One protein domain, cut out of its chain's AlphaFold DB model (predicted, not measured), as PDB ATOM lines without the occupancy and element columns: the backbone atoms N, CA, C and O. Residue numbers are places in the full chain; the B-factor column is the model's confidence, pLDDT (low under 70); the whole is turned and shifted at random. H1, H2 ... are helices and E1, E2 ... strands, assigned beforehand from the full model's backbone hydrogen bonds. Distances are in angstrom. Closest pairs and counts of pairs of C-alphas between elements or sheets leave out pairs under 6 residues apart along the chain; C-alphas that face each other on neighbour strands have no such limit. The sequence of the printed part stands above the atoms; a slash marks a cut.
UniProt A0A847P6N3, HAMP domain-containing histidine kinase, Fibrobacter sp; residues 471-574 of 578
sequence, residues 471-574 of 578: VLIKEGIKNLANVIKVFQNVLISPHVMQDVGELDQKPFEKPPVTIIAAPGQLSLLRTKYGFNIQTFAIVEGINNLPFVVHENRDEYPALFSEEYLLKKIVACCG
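AT A GLANCE: This is residues 471 to 574 of the 578 residues of the protein "HAMP domain-containing histidine kinase" of Fibrobacter sp (UniProt A0A847P6N3). A twisted sheet of five strands fills the middle, with H3 over one face and H4 over the other. H1 stands beside the sheet at its level and makes a corner with the end of H4, H2 only grazes the sheet, and residues 504 to 510 stick out. The printed part has 104 residues with four named helices and five named strands, in the order E1 H1 E2 H2 E3 H3 E4 E5 H4; the sheet is mixed, E2 E1 E3 E4 E5, and the class is mixed, helices and strands. It is compact, with a radius of gyration of the C-alphas of 12.9 A and spans of 34 by 27 by 26 A.

HOW THE PARTS SIT: Begin with E1, residues 471 to 473, H1, residues 480 to 489, and E2, residues 495 to 497: a strand-helix-strand unit, two parallel neighbour strands with a helix between, its crossover right-handed. Between E2 and E1, look for N 472 and O 495, 2.8 A apart. Next come H2, residues 500 to 505, and E3, residues 514 to 517; E2, H2 and E3 form a split unit, right-handed, with E1 between its strands. E1 and E3 are parallel, with N 473 and O 516 at 2.9 A. H3, residues 519 to 529, leads to E4, residues 534 to 540, in a third right-handed unit, E3, H3, E4; parallel E3 and E4 have N 536 and O 515 at 2.9 A. H3 is on the sheet at a height of 9.6 A and runs along the strands, 18 degrees from E3 on the local plane. H2 and H3 only just touch, with 3 pairs of C-alphas within 8 A, the closest those of Val 500 and Gln 521, 6.5 A apart. E5, residues 546 to 550, forms an antiparallel hairpin with E4, with N 539 and O 547 at 2.8 A. H4, residues 562 to 572, lies on the opposite face from H3 at a height of 10.9 A. H1 and H4 touch only at their ends, about perpendicular at 81 degrees, the C-alphas of Val 486 and Glu 562 coming closest at 5.4 A. In H1 every O i to N i+4 pair is within hydrogen-bond range, against 6 of 7 in H3, 5 of 7 in H4 and 0 of 2 in H2, where 2 of 3 O i to N i+3 pairs are.

IN THESE COORDINATES: Find C-alpha 471, where E1 begins, at (26.266, 31.405, 45.319). H1 runs 14.4 A, H3 15.6 A and E4 20.2 A, from C-alpha 534 at (31.670, 40.342, 45.222). H4 runs 14.7 A to C-alpha 572 at (36.645, 38.248, 52.125).

THE WHOLE: The C-alphas farthest apart, those of Glu 509 and Asn 543, are 38.7 A apart. The printed part has no cut, and the link from E5 to H4 is long, with 11 residues. The mean pLDDT of the printed part is 70.0, and 45 residues are under 70, among them 504 to 513 and 566 to 574.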
ATOM      1  N   VAL A 471      27.094  31.836  46.450       80.44
ATOM      2  CA  VAL A 471      26.266  31.405  45.319       80.44
ATOM      3  C   VAL A 471      27.164  30.940  44.178       80.44
ATOM      4  O   VAL A 471      28.092  31.642  43.783       80.44
ATOM      5  N   LEU A 472      26.880  29.763  43.623       84.06
ATOM      6  CA  LEU A 472      27.592  29.187  42.484       84.06
ATOM      7  C   LEU A 472      26.654  29.085  41.276       84.06
ATOM      8  O   LEU A 472      25.703  28.303  41.296       84.06
ATOM      9  N   ILE A 473      26.942  29.824  40.204       83.94
ATOM     10  CA  ILE A 473      26.193  29.745  38.941       83.94
ATOM     11  C   ILE A 473      26.886  28.738  38.034       83.94
ATOM     12  O   ILE A 473      28.005  28.971  37.576       83.94
ATOM     13  N   LYS A 474      26.238  27.600  37.785       83.50
ATOM     14  CA  LYS A 474      26.880  26.484  37.077       83.50
ATOM     15  C   LYS A 474      26.936  26.656  35.556       83.50
ATOM     16  O   LYS A 474      27.775  26.011  34.924       83.50
ATOM     17  N   GLU A 475      26.079  27.481  34.952       82.44
ATOM     18  CA  GLU A 475      26.094  27.694  33.502       82.44
ATOM     19  C   GLU A 475      27.440  28.263  33.024       82.44
ATOM     20  O   GLU A 475      27.958  29.257  33.532       82.44
ATOM     21  N   GLY A 476      28.024  27.604  32.022       76.38
ATOM     22  CA  GLY A 476      29.309  27.989  31.438       76.38
ATOM     23  C   GLY A 476      30.546  27.565  32.240       76.38
ATOM     24  O   GLY A 476      31.652  27.700  31.715       76.38
ATOM     25  N   ILE A 477      30.404  27.019  33.460       81.62
ATOM     26  CA  ILE A 477      31.541  26.476  34.218       81.62
ATOM     27  C   ILE A 477      31.906  25.098  33.661       81.62
ATOM     28  O   ILE A 477      31.168  24.120  33.800       81.62
ATOM     29  N   LYS A 478      33.094  25.001  33.067       73.06
ATOM     30  CA  LYS A 478      33.664  23.718  32.652       73.06
ATOM     31  C   LYS A 478      34.238  22.975  33.862       73.06
ATOM     32  O   LYS A 478      34.872  23.575  34.723       73.06
ATOM     33  N   ASN A 479      34.013  21.660  33.918       74.06
ATOM     34  CA  ASN A 479      34.447  20.777  35.010       74.06
ATOM     35  C   ASN A 479      33.877  21.135  36.407       74.06
ATOM     36  O   ASN A 479      34.576  21.109  37.422       74.06
ATOM     37  N   LEU A 480      32.571  21.426  36.463       79.62
ATOM     38  CA  LEU A 480      31.820  21.753  37.686       79.62
ATOM     39  C   LEU A 480      32.022  20.743  38.833       79.62
ATOM     40  O   LEU A 480      32.045  21.134  39.996       79.62
ATOM     41  N   ALA A 481      32.190  19.454  38.521       77.44
ATOM     42  CA  ALA A 481      32.378  18.408  39.527       77.44
ATOM     43  C   ALA A 481      33.603  18.666  40.423       77.44
ATOM     44  O   ALA A 481      33.520  18.490  41.636       77.44
ATOM     45  N   ASN A 482      34.712  19.143  39.848       76.19
ATOM     46  CA  ASN A 482      35.904  19.492  40.621       76.19
ATOM     47  C   ASN A 482      35.680  20.736  41.487       76.19
ATOM     48  O   ASN A 482      36.112  20.760  42.634       76.19
ATOM     49  N   VAL A 483      34.957  21.733  40.972       79.56
ATOM     50  CA  VAL A 483      34.593  22.939  41.731       79.56
ATOM     51  C   VAL A 483      33.736  22.571  42.947       79.56
ATOM     52  O   VAL A 483      34.042  22.986  44.060       79.56
ATOM     53  N   ILE A 484      32.710  21.731  42.768       77.19
ATOM     54  CA  ILE A 484      31.855  21.249  43.868       77.19
ATOM     55  C   ILE A 484      32.665  20.427  44.879       77.19
ATOM     56  O   ILE A 484      32.463  20.561  46.085       77.19
ATOM     57  N   LYS A 485      33.600  19.597  44.408       72.25
ATOM     58  CA  LYS A 485      34.451  18.782  45.281       72.25
ATOM     59  C   LYS A 485      35.298  19.638  46.227       72.25
ATOM     60  O   LYS A 485      35.412  19.291  47.398       72.25
ATOM     61  N   VAL A 486      35.831  20.765  45.750       75.44
ATOM     62  CA  VAL A 486      36.583  21.714  46.591       75.44
ATOM     63  C   VAL A 486      35.708  22.249  47.730       75.44
ATOM     64  O   VAL A 486      36.141  22.237  48.877       75.44
ATOM     65  N   PHE A 487      34.457  22.629  47.448       76.06
ATOM     66  CA  PHE A 487      33.494  23.058  48.473       76.06
ATOM     67  C   PHE A 487      33.193  21.967  49.508       76.06
ATOM     68  O   PHE A 487      33.215  22.231  50.710       76.06
ATOM     69  N   GLN A 488      32.958  20.734  49.050       65.00
ATOM     70  CA  GLN A 488      32.688  19.594  49.932       65.00
ATOM     71  C   GLN A 488      33.873  19.269  50.845       65.00
ATOM     72  O   GLN A 488      33.667  18.971  52.020       65.00
ATOM     73  N   ASN A 489      35.101  19.352  50.331       64.62
ATOM     74  CA  ASN A 489      36.310  19.054  51.097       64.62
ATOM     75  C   ASN A 489      36.528  20.026  52.264       64.62
ATOM     76  O   ASN A 489      37.073  19.627  53.289       64.62
ATOM     77  N   VAL A 490      36.079  21.275  52.123       61.19
ATOM     78  CA  VAL A 490      36.121  22.279  53.199       61.19
ATOM     79  C   VAL A 490      34.798  22.395  53.960       61.19
ATOM     80  O   VAL A 490      34.636  23.303  54.766       61.19
ATOM     81  N   LEU A 491      33.855  21.477  53.711       56.91
ATOM     82  CA  LEU A 491      32.543  21.398  54.361       56.91
ATOM     83  C   LEU A 491      31.683  22.673  54.219       56.91
ATOM     84  O   LEU A 491      30.827  22.950  55.056       56.91
ATOM     85  N   ILE A 492      31.851  23.425  53.126       68.88
ATOM     86  CA  ILE A 492      31.038  24.609  52.805       68.88
ATOM     87  C   ILE A 492      29.986  24.230  51.760       68.88
ATOM     88  O   ILE A 492      30.304  23.638  50.732       68.88
ATOM     89  N   SER A 493      28.722  24.595  51.992       65.25
ATOM     90  CA  SER A 493      27.612  24.306  51.069       65.25
ATOM     91  C   SER A 493      27.140  25.578  50.350       65.25
ATOM     92  O   SER A 493      26.390  26.347  50.952       65.25
ATOM     93  N   PRO A 494      27.551  25.828  49.088       76.19
ATOM     94  CA  PRO A 494      27.087  26.989  48.335       76.19
ATOM     95  C   PRO A 494      25.662  26.786  47.796       76.19
ATOM     96  O   PRO A 494      25.235  25.662  47.515       76.19
ATOM     97  N   HIS A 495      24.945  27.882  47.561       76.88
ATOM     98  CA  HIS A 495      23.689  27.869  46.809       76.88
ATOM     99  C   HIS A 495      23.991  27.724  45.321       76.88
ATOM    100  O   HIS A 495      24.525  28.638  44.698       76.88
ATOM    101  N   VAL A 496      23.658  26.576  44.734       79.19
ATOM    102  CA  VAL A 496      23.909  26.318  43.310       79.19
ATOM    103  C   VAL A 496      22.698  26.737  42.477       79.19
ATOM    104  O   VAL A 496      21.595  26.252  42.720       79.19
ATOM    105  N   MET A 497      22.918  27.591  41.479       80.69
ATOM    106  CA  MET A 497      21.902  28.082  40.538       80.69
ATOM    107  C   MET A 497      22.274  27.719  39.099       80.69
ATOM    108  O   MET A 497      23.455  27.530  38.788       80.69
ATOM    109  N   GLN A 498      21.276  27.581  38.225       80.69
ATOM    110  CA  GLN A 498      21.477  27.280  36.807       80.69
ATOM    111  C   GLN A 498      22.141  28.454  36.088       80.69
ATOM    112  O   GLN A 498      23.242  28.271  35.575       80.69
ATOM    113  N   ASP A 499      21.520  29.630  36.104       80.50
ATOM    114  CA  ASP A 499      21.942  30.830  35.380       80.50
ATOM    115  C   ASP A 499      21.712  32.110  36.212       80.50
ATOM    116  O   ASP A 499      21.221  32.066  37.342       80.50
ATOM    117  N   VAL A 500      22.090  33.269  35.666       76.19
ATOM    118  CA  VAL A 500      21.902  34.585  36.314       76.19
ATOM    119  C   VAL A 500      20.422  34.994  36.418       76.19
ATOM    120  O   VAL A 500      20.069  35.857  37.224       76.19
ATOM    121  N   GLY A 501      19.539  34.402  35.614       70.62
ATOM    122  CA  GLY A 501      18.098  34.647  35.644       70.62
ATOM    123  C   GLY A 501      17.414  34.084  36.892       70.62
ATOM    124  O   GLY A 501      16.468  34.696  37.384       70.62
ATOM    125  N   GLU A 502      17.919  32.984  37.458       73.62
ATOM    126  CA  GLU A 502      17.388  32.386  38.698       73.62
ATOM    127  C   GLU A 502      17.606  33.252  39.953       73.62
ATOM    128  O   GLU A 502      16.920  33.061  40.959       73.62
ATOM    129  N   LEU A 503      18.504  34.241  39.898       70.38
ATOM    130  CA  LEU A 503      18.777  35.138  41.027       70.38
ATOM    131  C   LEU A 503      17.568  36.001  41.417       70.38
ATOM    132  O   LEU A 503      17.415  36.318  42.591       70.38
ATOM    133  N   ASP A 504      16.676  36.331  40.475       63.19
ATOM    134  CA  ASP A 504      15.456  37.104  40.768       63.19
ATOM    135  C   ASP A 504      14.390  36.280  41.512       63.19
ATOM    136  O   ASP A 504      13.440  36.834  42.063       63.19
ATOM    137  N   GLN A 505      14.514  34.947  41.523       60.41
ATOM    138  CA  GLN A 505      13.520  34.047  42.119       60.41
ATOM    139  C   GLN A 505      13.737  33.836  43.628       60.41
ATOM    140  O   GLN A 505      12.870  33.275  44.301       60.41
ATOM    141  N   LYS A 506      14.868  34.299  44.177       57.84
ATOM    142  CA  LYS A 506      15.180  34.283  45.613       57.84
ATOM    143  C   LYS A 506      15.747  35.642  46.046       57.84
ATOM    144  O   LYS A 506      16.891  35.935  45.712       57.84
ATOM    145  N   PRO A 507      15.017  36.465  46.818       53.62
ATOM    146  CA  PRO A 507      15.599  37.678  47.381       53.62
ATOM    147  C   PRO A 507      16.639  37.302  48.448       53.62
ATOM    148  O   PRO A 507      16.311  36.647  49.436       53.62
ATOM    149  N   PHE A 508      17.901  37.692  48.252       58.88
ATOM    150  CA  PHE A 508      18.940  37.566  49.278       58.88
ATOM    151  C   PHE A 508      18.689  38.615  50.361       58.88
ATOM    152  O   PHE A 508      18.751  39.815  50.097       58.88
ATOM    153  N   GLU A 509      18.376  38.177  51.578       49.72
ATOM    154  CA  GLU A 509      17.881  39.087  52.615       49.72
ATOM    155  C   GLU A 509      18.981  39.949  53.270       49.72
ATOM    156  O   GLU A 509      18.643  40.949  53.903       49.72
ATOM    157  N   LYS A 510      20.285  39.637  53.106       54.72
ATOM    158  CA  LYS A 510      21.403  40.462  53.626       54.72
ATOM    159  C   LYS A 510      22.693  40.376  52.777       54.72
ATOM    160  O   LYS A 510      23.151  39.269  52.511       54.72
ATOM    161  N   PRO A 511      23.327  41.505  52.394       53.56
ATOM    162  CA  PRO A 511      24.700  41.528  51.870       53.56
ATOM    163  C   PRO A 511      25.759  41.405  52.993       53.56
ATOM    164  O   PRO A 511      25.473  41.810  54.122       53.56
ATOM    165  N   PRO A 512      26.990  40.927  52.689       52.16
ATOM    166  CA  PRO A 512      27.524  40.661  51.348       52.16
ATOM    167  C   PRO A 512      27.266  39.226  50.851       52.16
ATOM    168  O   PRO A 512      27.580  38.250  51.525       52.16
ATOM    169  N   VAL A 513      26.731  39.110  49.632       66.38
ATOM    170  CA  VAL A 513      26.600  37.841  48.892       66.38
ATOM    171  C   VAL A 513      27.832  37.683  48.006       66.38
ATOM    172  O   VAL A 513      28.240  38.649  47.357       66.38
ATOM    173  N   THR A 514      28.408  36.484  47.953       75.19
ATOM    174  CA  THR A 514      29.565  36.193  47.093       75.19
ATOM    175  C   THR A 514      29.144  35.277  45.957       75.19
ATOM    176  O   THR A 514      28.697  34.157  46.201       75.19
ATOM    177  N   ILE A 515      29.293  35.739  44.714       79.62
ATOM    178  CA  ILE A 515      28.870  34.996  43.521       79.62
ATOM    179  C   ILE A 515      30.086  34.470  42.764       79.62
ATOM    180  O   ILE A 515      30.996  35.213  42.396       79.62
ATOM    181  N   ILE A 516      30.070  33.175  42.473       82.62
ATOM    182  CA  ILE A 516      31.094  32.485  41.698       82.62
ATOM    183  C   ILE A 516      30.451  31.966  40.413       82.62
ATOM    184  O   ILE A 516      29.477  31.212  40.461       82.62
ATOM    185  N   ALA A 517      30.971  32.373  39.257       84.19
ATOM    186  CA  ALA A 517      30.382  32.035  37.959       84.19
ATOM    187  C   ALA A 517      31.425  32.001  36.831       84.19
ATOM    188  O   ALA A 517      32.563  32.441  36.995       84.19
ATOM    189  N   ALA A 518      31.038  31.504  35.653       81.44
ATOM    190  CA  ALA A 518      31.860  31.627  34.448       81.44
ATOM    191  C   ALA A 518      31.923  33.093  33.954       81.44
ATOM    192  O   ALA A 518      30.952  33.835  34.128       81.44
ATOM    193  N   PRO A 519      33.002  33.531  33.266       79.75
ATOM    194  CA  PRO A 519      33.177  34.929  32.852       79.75
ATOM    195  C   PRO A 519      32.008  35.513  32.047       79.75
ATOM    196  O   PRO A 519      31.653  36.676  32.223       79.75
ATOM    197  N   GLY A 520      31.382  34.699  31.188       75.50
ATOM    198  CA  GLY A 520      30.212  35.115  30.410       75.50
ATOM    199  C   GLY A 520      29.024  35.512  31.293       75.50
ATOM    200  O   GLY A 520      28.392  36.534  31.041       75.50
ATOM    201  N   GLN A 521      28.786  34.778  32.382       78.38
ATOM    202  CA  GLN A 521      27.698  35.039  33.335       78.38
ATOM    203  C   GLN A 521      27.973  36.276  34.203       78.38
ATOM    204  O   GLN A 521      27.064  37.050  34.500       78.38
ATOM    205  N   LEU A 522      29.236  36.536  34.549       72.25
ATOM    206  CA  LEU A 522      29.612  37.737  35.305       72.25
ATOM    207  C   LEU A 522      29.366  39.034  34.531       72.25
ATOM    208  O   LEU A 522      28.985  40.048  35.116       72.25
ATOM    209  N   SER A 523      29.531  39.007  33.206       70.50
ATOM    210  CA  SER A 523      29.215  40.171  32.372       70.50
ATOM    211  C   SER A 523      27.724  40.536  32.426       70.50
ATOM    212  O   SER A 523      27.393  41.713  32.552       70.50
ATOM    213  N   LEU A 524      26.839  39.531  32.445       70.62
ATOM    214  CA  LEU A 524      25.387  39.690  32.594       70.62
ATOM    215  C   LEU A 524      25.007  40.222  33.986       70.62
ATOM    216  O   LEU A 524      24.150  41.100  34.099       70.62
ATOM    217  N   LEU A 525      25.679  39.744  35.039       71.25
ATOM    218  CA  LEU A 525      25.500  40.215  36.419       71.25
ATOM    219  C   LEU A 525      25.818  41.703  36.579       71.25
ATOM    220  O   LEU A 525      25.035  42.432  37.190       71.25
ATOM    221  N   ARG A 526      26.924  42.168  35.981       67.19
ATOM    222  CA  ARG A 526      27.319  43.587  36.013       67.19
ATOM    223  C   ARG A 526      26.275  44.497  35.388       67.19
ATOM    224  O   ARG A 526      25.999  45.566  35.924       67.19
ATOM    225  N   THR A 527      25.708  44.085  34.255       65.94
ATOM    226  CA  THR A 527      24.676  44.867  33.566       65.94
ATOM    227  C   THR A 527      23.386  44.948  34.384       65.94
ATOM    228  O   THR A 527      22.667  45.936  34.267       65.94
ATOM    229  N   LYS A 528      23.098  43.938  35.218       66.12
ATOM    230  CA  LYS A 528      21.810  43.789  35.908       66.12
ATOM    231  C   LYS A 528      21.782  44.294  37.360       66.12
ATOM    232  O   LYS A 528      20.780  44.888  37.740       66.12
ATOM    233  N   TYR A 529      22.843  44.108  38.156       65.19
ATOM    234  CA  TYR A 529      22.822  44.375  39.614       65.19
ATOM    235  C   TYR A 529      23.868  45.391  40.127       65.19
ATOM    236  O   TYR A 529      23.854  45.740  41.308       65.19
ATOM    237  N   GLY A 530      24.755  45.915  39.271       58.72
ATOM    238  CA  GLY A 530      25.782  46.892  39.672       58.72
ATOM    239  C   GLY A 530      26.930  46.311  40.524       58.72
ATOM    240  O   GLY A 530      27.100  45.100  40.612       58.72
ATOM    241  N   PHE A 531      27.752  47.182  41.129       54.25
ATOM    242  CA  PHE A 531      29.049  46.838  41.760       54.25
ATOM    243  C   PHE A 531      28.991  46.396  43.239       54.25
ATOM    244  O   PHE A 531      30.035  46.237  43.865       54.25
ATOM    245  N   ASN A 532      27.807  46.207  43.826       56.12
ATOM    246  CA  ASN A 532      27.667  45.928  45.267       56.12
ATOM    247  C   ASN A 532      27.712  44.430  45.642       56.12
ATOM    248  O   ASN A 532      27.344  44.069  46.759       56.12
ATOM    249  N   ILE A 533      28.162  43.556  44.739       66.81
ATOM    250  CA  ILE A 533      28.280  42.106  44.956       66.81
ATOM    251  C   ILE A 533      29.715  41.684  44.636       66.81
ATOM    252  O   ILE A 533      30.250  42.078  43.602       66.81
ATOM    253  N   GLN A 534      30.343  40.890  45.507       70.88
ATOM    254  CA  GLN A 534      31.670  40.342  45.222       70.88
ATOM    255  C   GLN A 534      31.540  39.197  44.223       70.88
ATOM    256  O   GLN A 534      30.825  38.224  44.480       70.88
ATOM    257  N   THR A 535      32.236  39.307  43.090       75.00
ATOM    258  CA  THR A 535      32.189  38.282  42.050       75.00
ATOM    259  C   THR A 535      33.550  37.667  41.749       75.00
ATOM    260  O   THR A 535      34.580  38.341  41.708       75.00
ATOM    261  N   PHE A 536      33.550  36.351  41.536       80.56
ATOM    262  CA  PHE A 536      34.742  35.564  41.231       80.56
ATOM    263  C   PHE A 536      34.516  34.761  39.948       80.56
ATOM    264  O   PHE A 536      33.535  34.020  39.828       80.56
ATOM    265  N   ALA A 537      35.429  34.895  38.981       80.44
ATOM    266  CA  ALA A 537      35.325  34.222  37.691       80.44
ATOM    267  C   ALA A 537      36.051  32.876  37.716       80.44
ATOM    268  O   ALA A 537      37.265  32.858  37.913       80.44
ATOM    269  N   ILE A 538      35.351  31.767  37.456       81.62
ATOM    270  CA  ILE A 538      35.998  30.466  37.230       81.62
ATOM    271  C   ILE A 538      36.314  30.299  35.744       81.62
ATOM    272  O   ILE A 538      35.417  30.252  34.901       81.62
ATOM    273  N   VAL A 539      37.603  30.167  35.436       79.44
ATOM    274  CA  VAL A 539      38.138  29.911  34.097       79.44
ATOM    275  C   VAL A 539      38.830  28.555  34.038       79.44
ATOM    276  O   VAL A 539      39.363  28.052  35.026       79.44
ATOM    277  N   GLU A 540      38.814  27.940  32.861       70.75
ATOM    278  CA  GLU A 540      39.494  26.670  32.625       70.75
ATOM    279  C   GLU A 540      40.990  26.918  32.414       70.75
ATOM    280  O   GLU A 540      41.383  27.685  31.531       70.75
ATOM    281  N   GLY A 541      41.822  26.291  33.244       64.56
ATOM    282  CA  GLY A 541      43.274  26.347  33.122       64.56
ATOM    283  C   GLY A 541      43.873  25.126  32.430       64.56
ATOM    284  O   GLY A 541      43.184  24.218  31.964       64.56
ATOM    285  N   ILE A 542      45.205  25.093  32.393       61.66
ATOM    286  CA  ILE A 542      45.978  23.987  31.817       61.66
ATOM    287  C   ILE A 542      45.661  22.689  32.595       61.66
ATOM    288  O   ILE A 542      45.637  22.690  33.824       61.66
ATOM    289  N   ASN A 543      45.416  21.583  31.876       61.78
ATOM    290  CA  ASN A 543      45.009  20.263  32.400       61.78
ATOM    291  C   ASN A 543      43.605  20.183  33.048       61.78
ATOM    292  O   ASN A 543      43.399  19.373  33.952       61.78
ATOM    293  N   ASN A 544      42.624  20.973  32.588       63.31
ATOM    294  CA  ASN A 544      41.225  20.960  33.071       63.31
ATOM    295  C   ASN A 544      41.045  21.297  34.563       63.31
ATOM    296  O   ASN A 544      40.016  20.970  35.170       63.31
ATOM    297  N   LEU A 545      42.035  21.950  35.172       66.06
ATOM    298  CA  LEU A 545      41.937  22.439  36.540       66.06
ATOM    299  C   LEU A 545      41.223  23.803  36.560       66.06
ATOM    300  O   LEU A 545      41.521  24.649  35.712       66.06
ATOM    301  N   PRO A 546      40.278  24.029  37.491       75.88
ATOM    302  CA  PRO A 546      39.587  25.309  37.600       75.88
ATOM    303  C   PRO A 546      40.515  26.374  38.196       75.88
ATOM    304  O   PRO A 546      41.136  26.150  39.233       75.88
ATOM    305  N   PHE A 547      40.595  27.542  37.563       76.94
ATOM    306  CA  PHE A 547      41.287  28.725  38.083       76.94
ATOM    307  C   PHE A 547      40.271  29.823  38.396       76.94
ATOM    308  O   PHE A 547      39.264  29.946  37.705       76.94
ATOM    309  N   VAL A 548      40.543  30.630  39.421       79.25
ATOM    310  CA  VAL A 548      39.763  31.813  39.782       79.25
ATOM    311  C   VAL A 548      40.505  33.077  39.401       79.25
ATOM    312  O   VAL A 548      41.700  33.222  39.660       79.25
ATOM    313  N   VAL A 549      39.761  34.014  38.827       73.81
ATOM    314  CA  VAL A 549      40.200  35.387  38.599       73.81
ATOM    315  C   VAL A 549      39.292  36.313  39.403       73.81
ATOM    316  O   VAL A 549      38.070  36.282  39.239       73.81
ATOM    317  N   HIS A 550      39.892  37.101  40.299       67.12
ATOM    318  CA  HIS A 550      39.184  38.130  41.055       67.12
ATOM    319  C   HIS A 550      38.916  39.352  40.169       67.12
ATOM    320  O   HIS A 550      39.658  39.648  39.235       67.12
ATOM    321  N   GLU A 551      37.848  40.083  40.461       59.38
ATOM    322  CA  GLU A 551      37.337  41.148  39.599       59.38
ATOM    323  C   GLU A 551      38.231  42.411  39.524       59.38
ATOM    324  O   GLU A 551      38.109  43.212  38.590       59.38
ATOM    325  N   ASN A 552      39.180  42.563  40.455       56.84
ATOM    326  CA  ASN A 552      40.194  43.621  40.422       56.84
ATOM    327  C   ASN A 552      41.337  43.238  39.471       56.84
ATOM    328  O   ASN A 552      42.039  42.256  39.693       56.84
ATOM    329  N   ARG A 553      41.534  44.044  38.417       51.78
ATOM    330  CA  ARG A 553      42.398  43.765  37.249       51.78
ATOM    331  C   ARG A 553      43.905  43.617  37.521       51.78
ATOM    332  O   ARG A 553      44.637  43.363  36.570       51.78
ATOM    333  N   ASP A 554      44.353  43.732  38.767       50.78
ATOM    334  CA  ASP A 554      45.773  43.673  39.140       50.78
ATOM    335  C   ASP A 554      46.191  42.343  39.803       50.78
ATOM    336  O   ASP A 554      47.358  42.180  40.163       50.78
ATOM    337  N   GLU A 555      45.284  41.367  39.951       58.16
ATOM    338  CA  GLU A 555      45.617  40.037  40.490       58.16
ATOM    339  C   GLU A 555      45.731  38.958  39.395       58.16
ATOM    340  O   GLU A 555      44.872  38.813  38.523       58.16
ATOM    341  N   TYR A 556      46.807  38.166  39.454       63.97
ATOM    342  CA  TYR A 556      47.038  37.033  38.552       63.97
ATOM    343  C   TYR A 556      46.049  35.879  38.825       63.97
ATOM    344  O   TYR A 556      45.710  35.641  39.987       63.97
ATOM    345  N   PRO A 557      45.631  35.110  37.796       72.69
ATOM    346  CA  PRO A 557      44.773  33.938  37.973       72.69
ATOM    347  C   PRO A 557      45.370  32.938  38.967       72.69
ATOM    348  O   PRO A 557      46.527  32.533  38.830       72.69
ATOM    349  N   ALA A 558      44.571  32.501  39.937       78.31
ATOM    350  CA  ALA A 558      44.974  31.535  40.954       78.31
ATOM    351  C   ALA A 558      44.215  30.216  40.783       78.31
ATOM    352  O   ALA A 558      43.101  30.195  40.271       78.31
ATOM    353  N   LEU A 559      44.802  29.096  41.203       79.00
ATOM    354  CA  LEU A 559      44.111  27.807  41.174       79.00
ATOM    355  C   LEU A 559      42.933  27.821  42.162       79.00
ATOM    356  O   LEU A 559      43.102  28.230  43.311       79.00
ATOM    357  N   PHE A 560      41.762  27.331  41.747       81.44
ATOM    358  CA  PHE A 560      40.639  27.138  42.660       81.44
ATOM    359  C   PHE A 560      40.866  25.884  43.511       81.44
ATOM    360  O   PHE A 560      40.612  24.764  43.065       81.44
ATOM    361  N   SER A 561      41.377  26.078  44.724       78.31
ATOM    362  CA  SER A 561      41.665  25.024  45.702       78.31
ATOM    363  C   SER A 561      40.964  25.279  47.037       78.31
ATOM    364  O   SER A 561      40.465  26.377  47.288       78.31
ATOM    365  N   GLU A 562      40.966  24.273  47.912       75.31
ATOM    366  CA  GLU A 562      40.444  24.349  49.282       75.31
ATOM    367  C   GLU A 562      41.082  25.510  50.048       75.31
ATOM    368  O   GLU A 562      40.404  26.317  50.681       75.31
ATOM    369  N   GLU A 563      42.404  25.632  49.923       73.12
ATOM    370  CA  GLU A 563      43.185  26.689  50.553       73.12
ATOM    371  C   GLU A 563      42.821  28.074  50.005       73.12
ATOM    372  O   GLU A 563      42.717  29.027  50.776       73.12
ATOM    373  N   TYR A 564      42.591  28.199  48.691       75.38
ATOM    374  CA  TYR A 564      42.180  29.468  48.085       75.38
ATOM    375  C   TYR A 564      40.769  29.874  48.530       75.38
ATOM    376  O   TYR A 564      40.538  31.030  48.898       75.38
ATOM    377  N   LEU A 565      39.836  28.915  48.545       73.25
ATOM    378  CA  LEU A 565      38.461  29.119  48.988       73.25
ATOM    379  C   LEU A 565      38.419  29.616  50.441       73.25
ATOM    380  O   LEU A 565      37.808  30.650  50.699       73.25
ATOM    381  N   LEU A 566      39.137  28.956  51.355       65.25
ATOM    382  CA  LEU A 566      39.220  29.343  52.769       65.25
ATOM    383  C   LEU A 566      39.948  30.690  52.972       65.25
ATOM    384  O   LEU A 566      39.443  31.592  53.640       65.25
ATOM    385  N   LYS A 567      41.112  30.891  52.335       68.62
ATOM    386  CA  LYS A 567      41.952  32.088  52.549       68.62
ATOM    387  C   LYS A 567      41.483  33.367  51.898       68.62
ATOM    388  O   LYS A 567      41.847  34.431  52.395       68.62
ATOM    389  N   LYS A 568      40.793  33.293  50.768       67.75
ATOM    390  CA  LYS A 568      40.468  34.488  49.986       67.75
ATOM    391  C   LYS A 568      38.975  34.702  49.900       67.75
ATOM    392  O   LYS A 568      38.514  35.769  50.263       67.75
ATOM    393  N   ILE A 569      38.220  33.694  49.494       67.69
ATOM    394  CA  ILE A 569      36.781  33.860  49.258       67.69
ATOM    395  C   ILE A 569      36.023  33.915  50.588       67.69
ATOM    396  O   ILE A 569      35.265  34.848  50.832       67.69
ATOM    397  N   VAL A 570      36.287  32.967  51.484       65.56
ATOM    398  CA  VAL A 570      35.673  32.874  52.816       65.56
ATOM    399  C   VAL A 570      36.181  34.005  53.726       65.56
ATOM    400  O   VAL A 570      35.378  34.700  54.344       65.56
ATOM    401  N   ALA A 571      37.482  34.310  53.691       59.50
ATOM    402  CA  ALA A 571      38.052  35.455  54.410       59.50
ATOM    403  C   ALA A 571      37.528  36.827  53.941       59.50
ATOM    404  O   ALA A 571      37.312  37.705  54.775       59.50
ATOM    405  N   CYS A 572      37.289  37.029  52.637       55.66
ATOM    406  CA  CYS A 572      36.645  38.248  52.125       55.66
ATOM    407  C   CYS A 572      35.180  38.371  52.563       55.66
ATOM    408  O   CYS A 572      34.684  39.490  52.686       55.66
ATOM    409  N   CYS A 573      34.522  37.250  52.872       53.09
ATOM    410  CA  CYS A 573      33.216  37.211  53.529       53.09
ATOM    411  C   CYS A 573      33.312  37.451  55.050       53.09
ATOM    412  O   CYS A 573      32.369  37.159  55.767       53.09
ATOM    413  N   GLY A 574      34.446  37.927  55.577       49.34
ATOM    414  CA  GLY A 574      34.627  38.179  57.011       49.34
ATOM    415  C   GLY A 574      34.842  36.925  57.865       49.34
ATOM    416  O   GLY A 574      34.987  37.035  59.079       49.34
TER     417      GLY A 574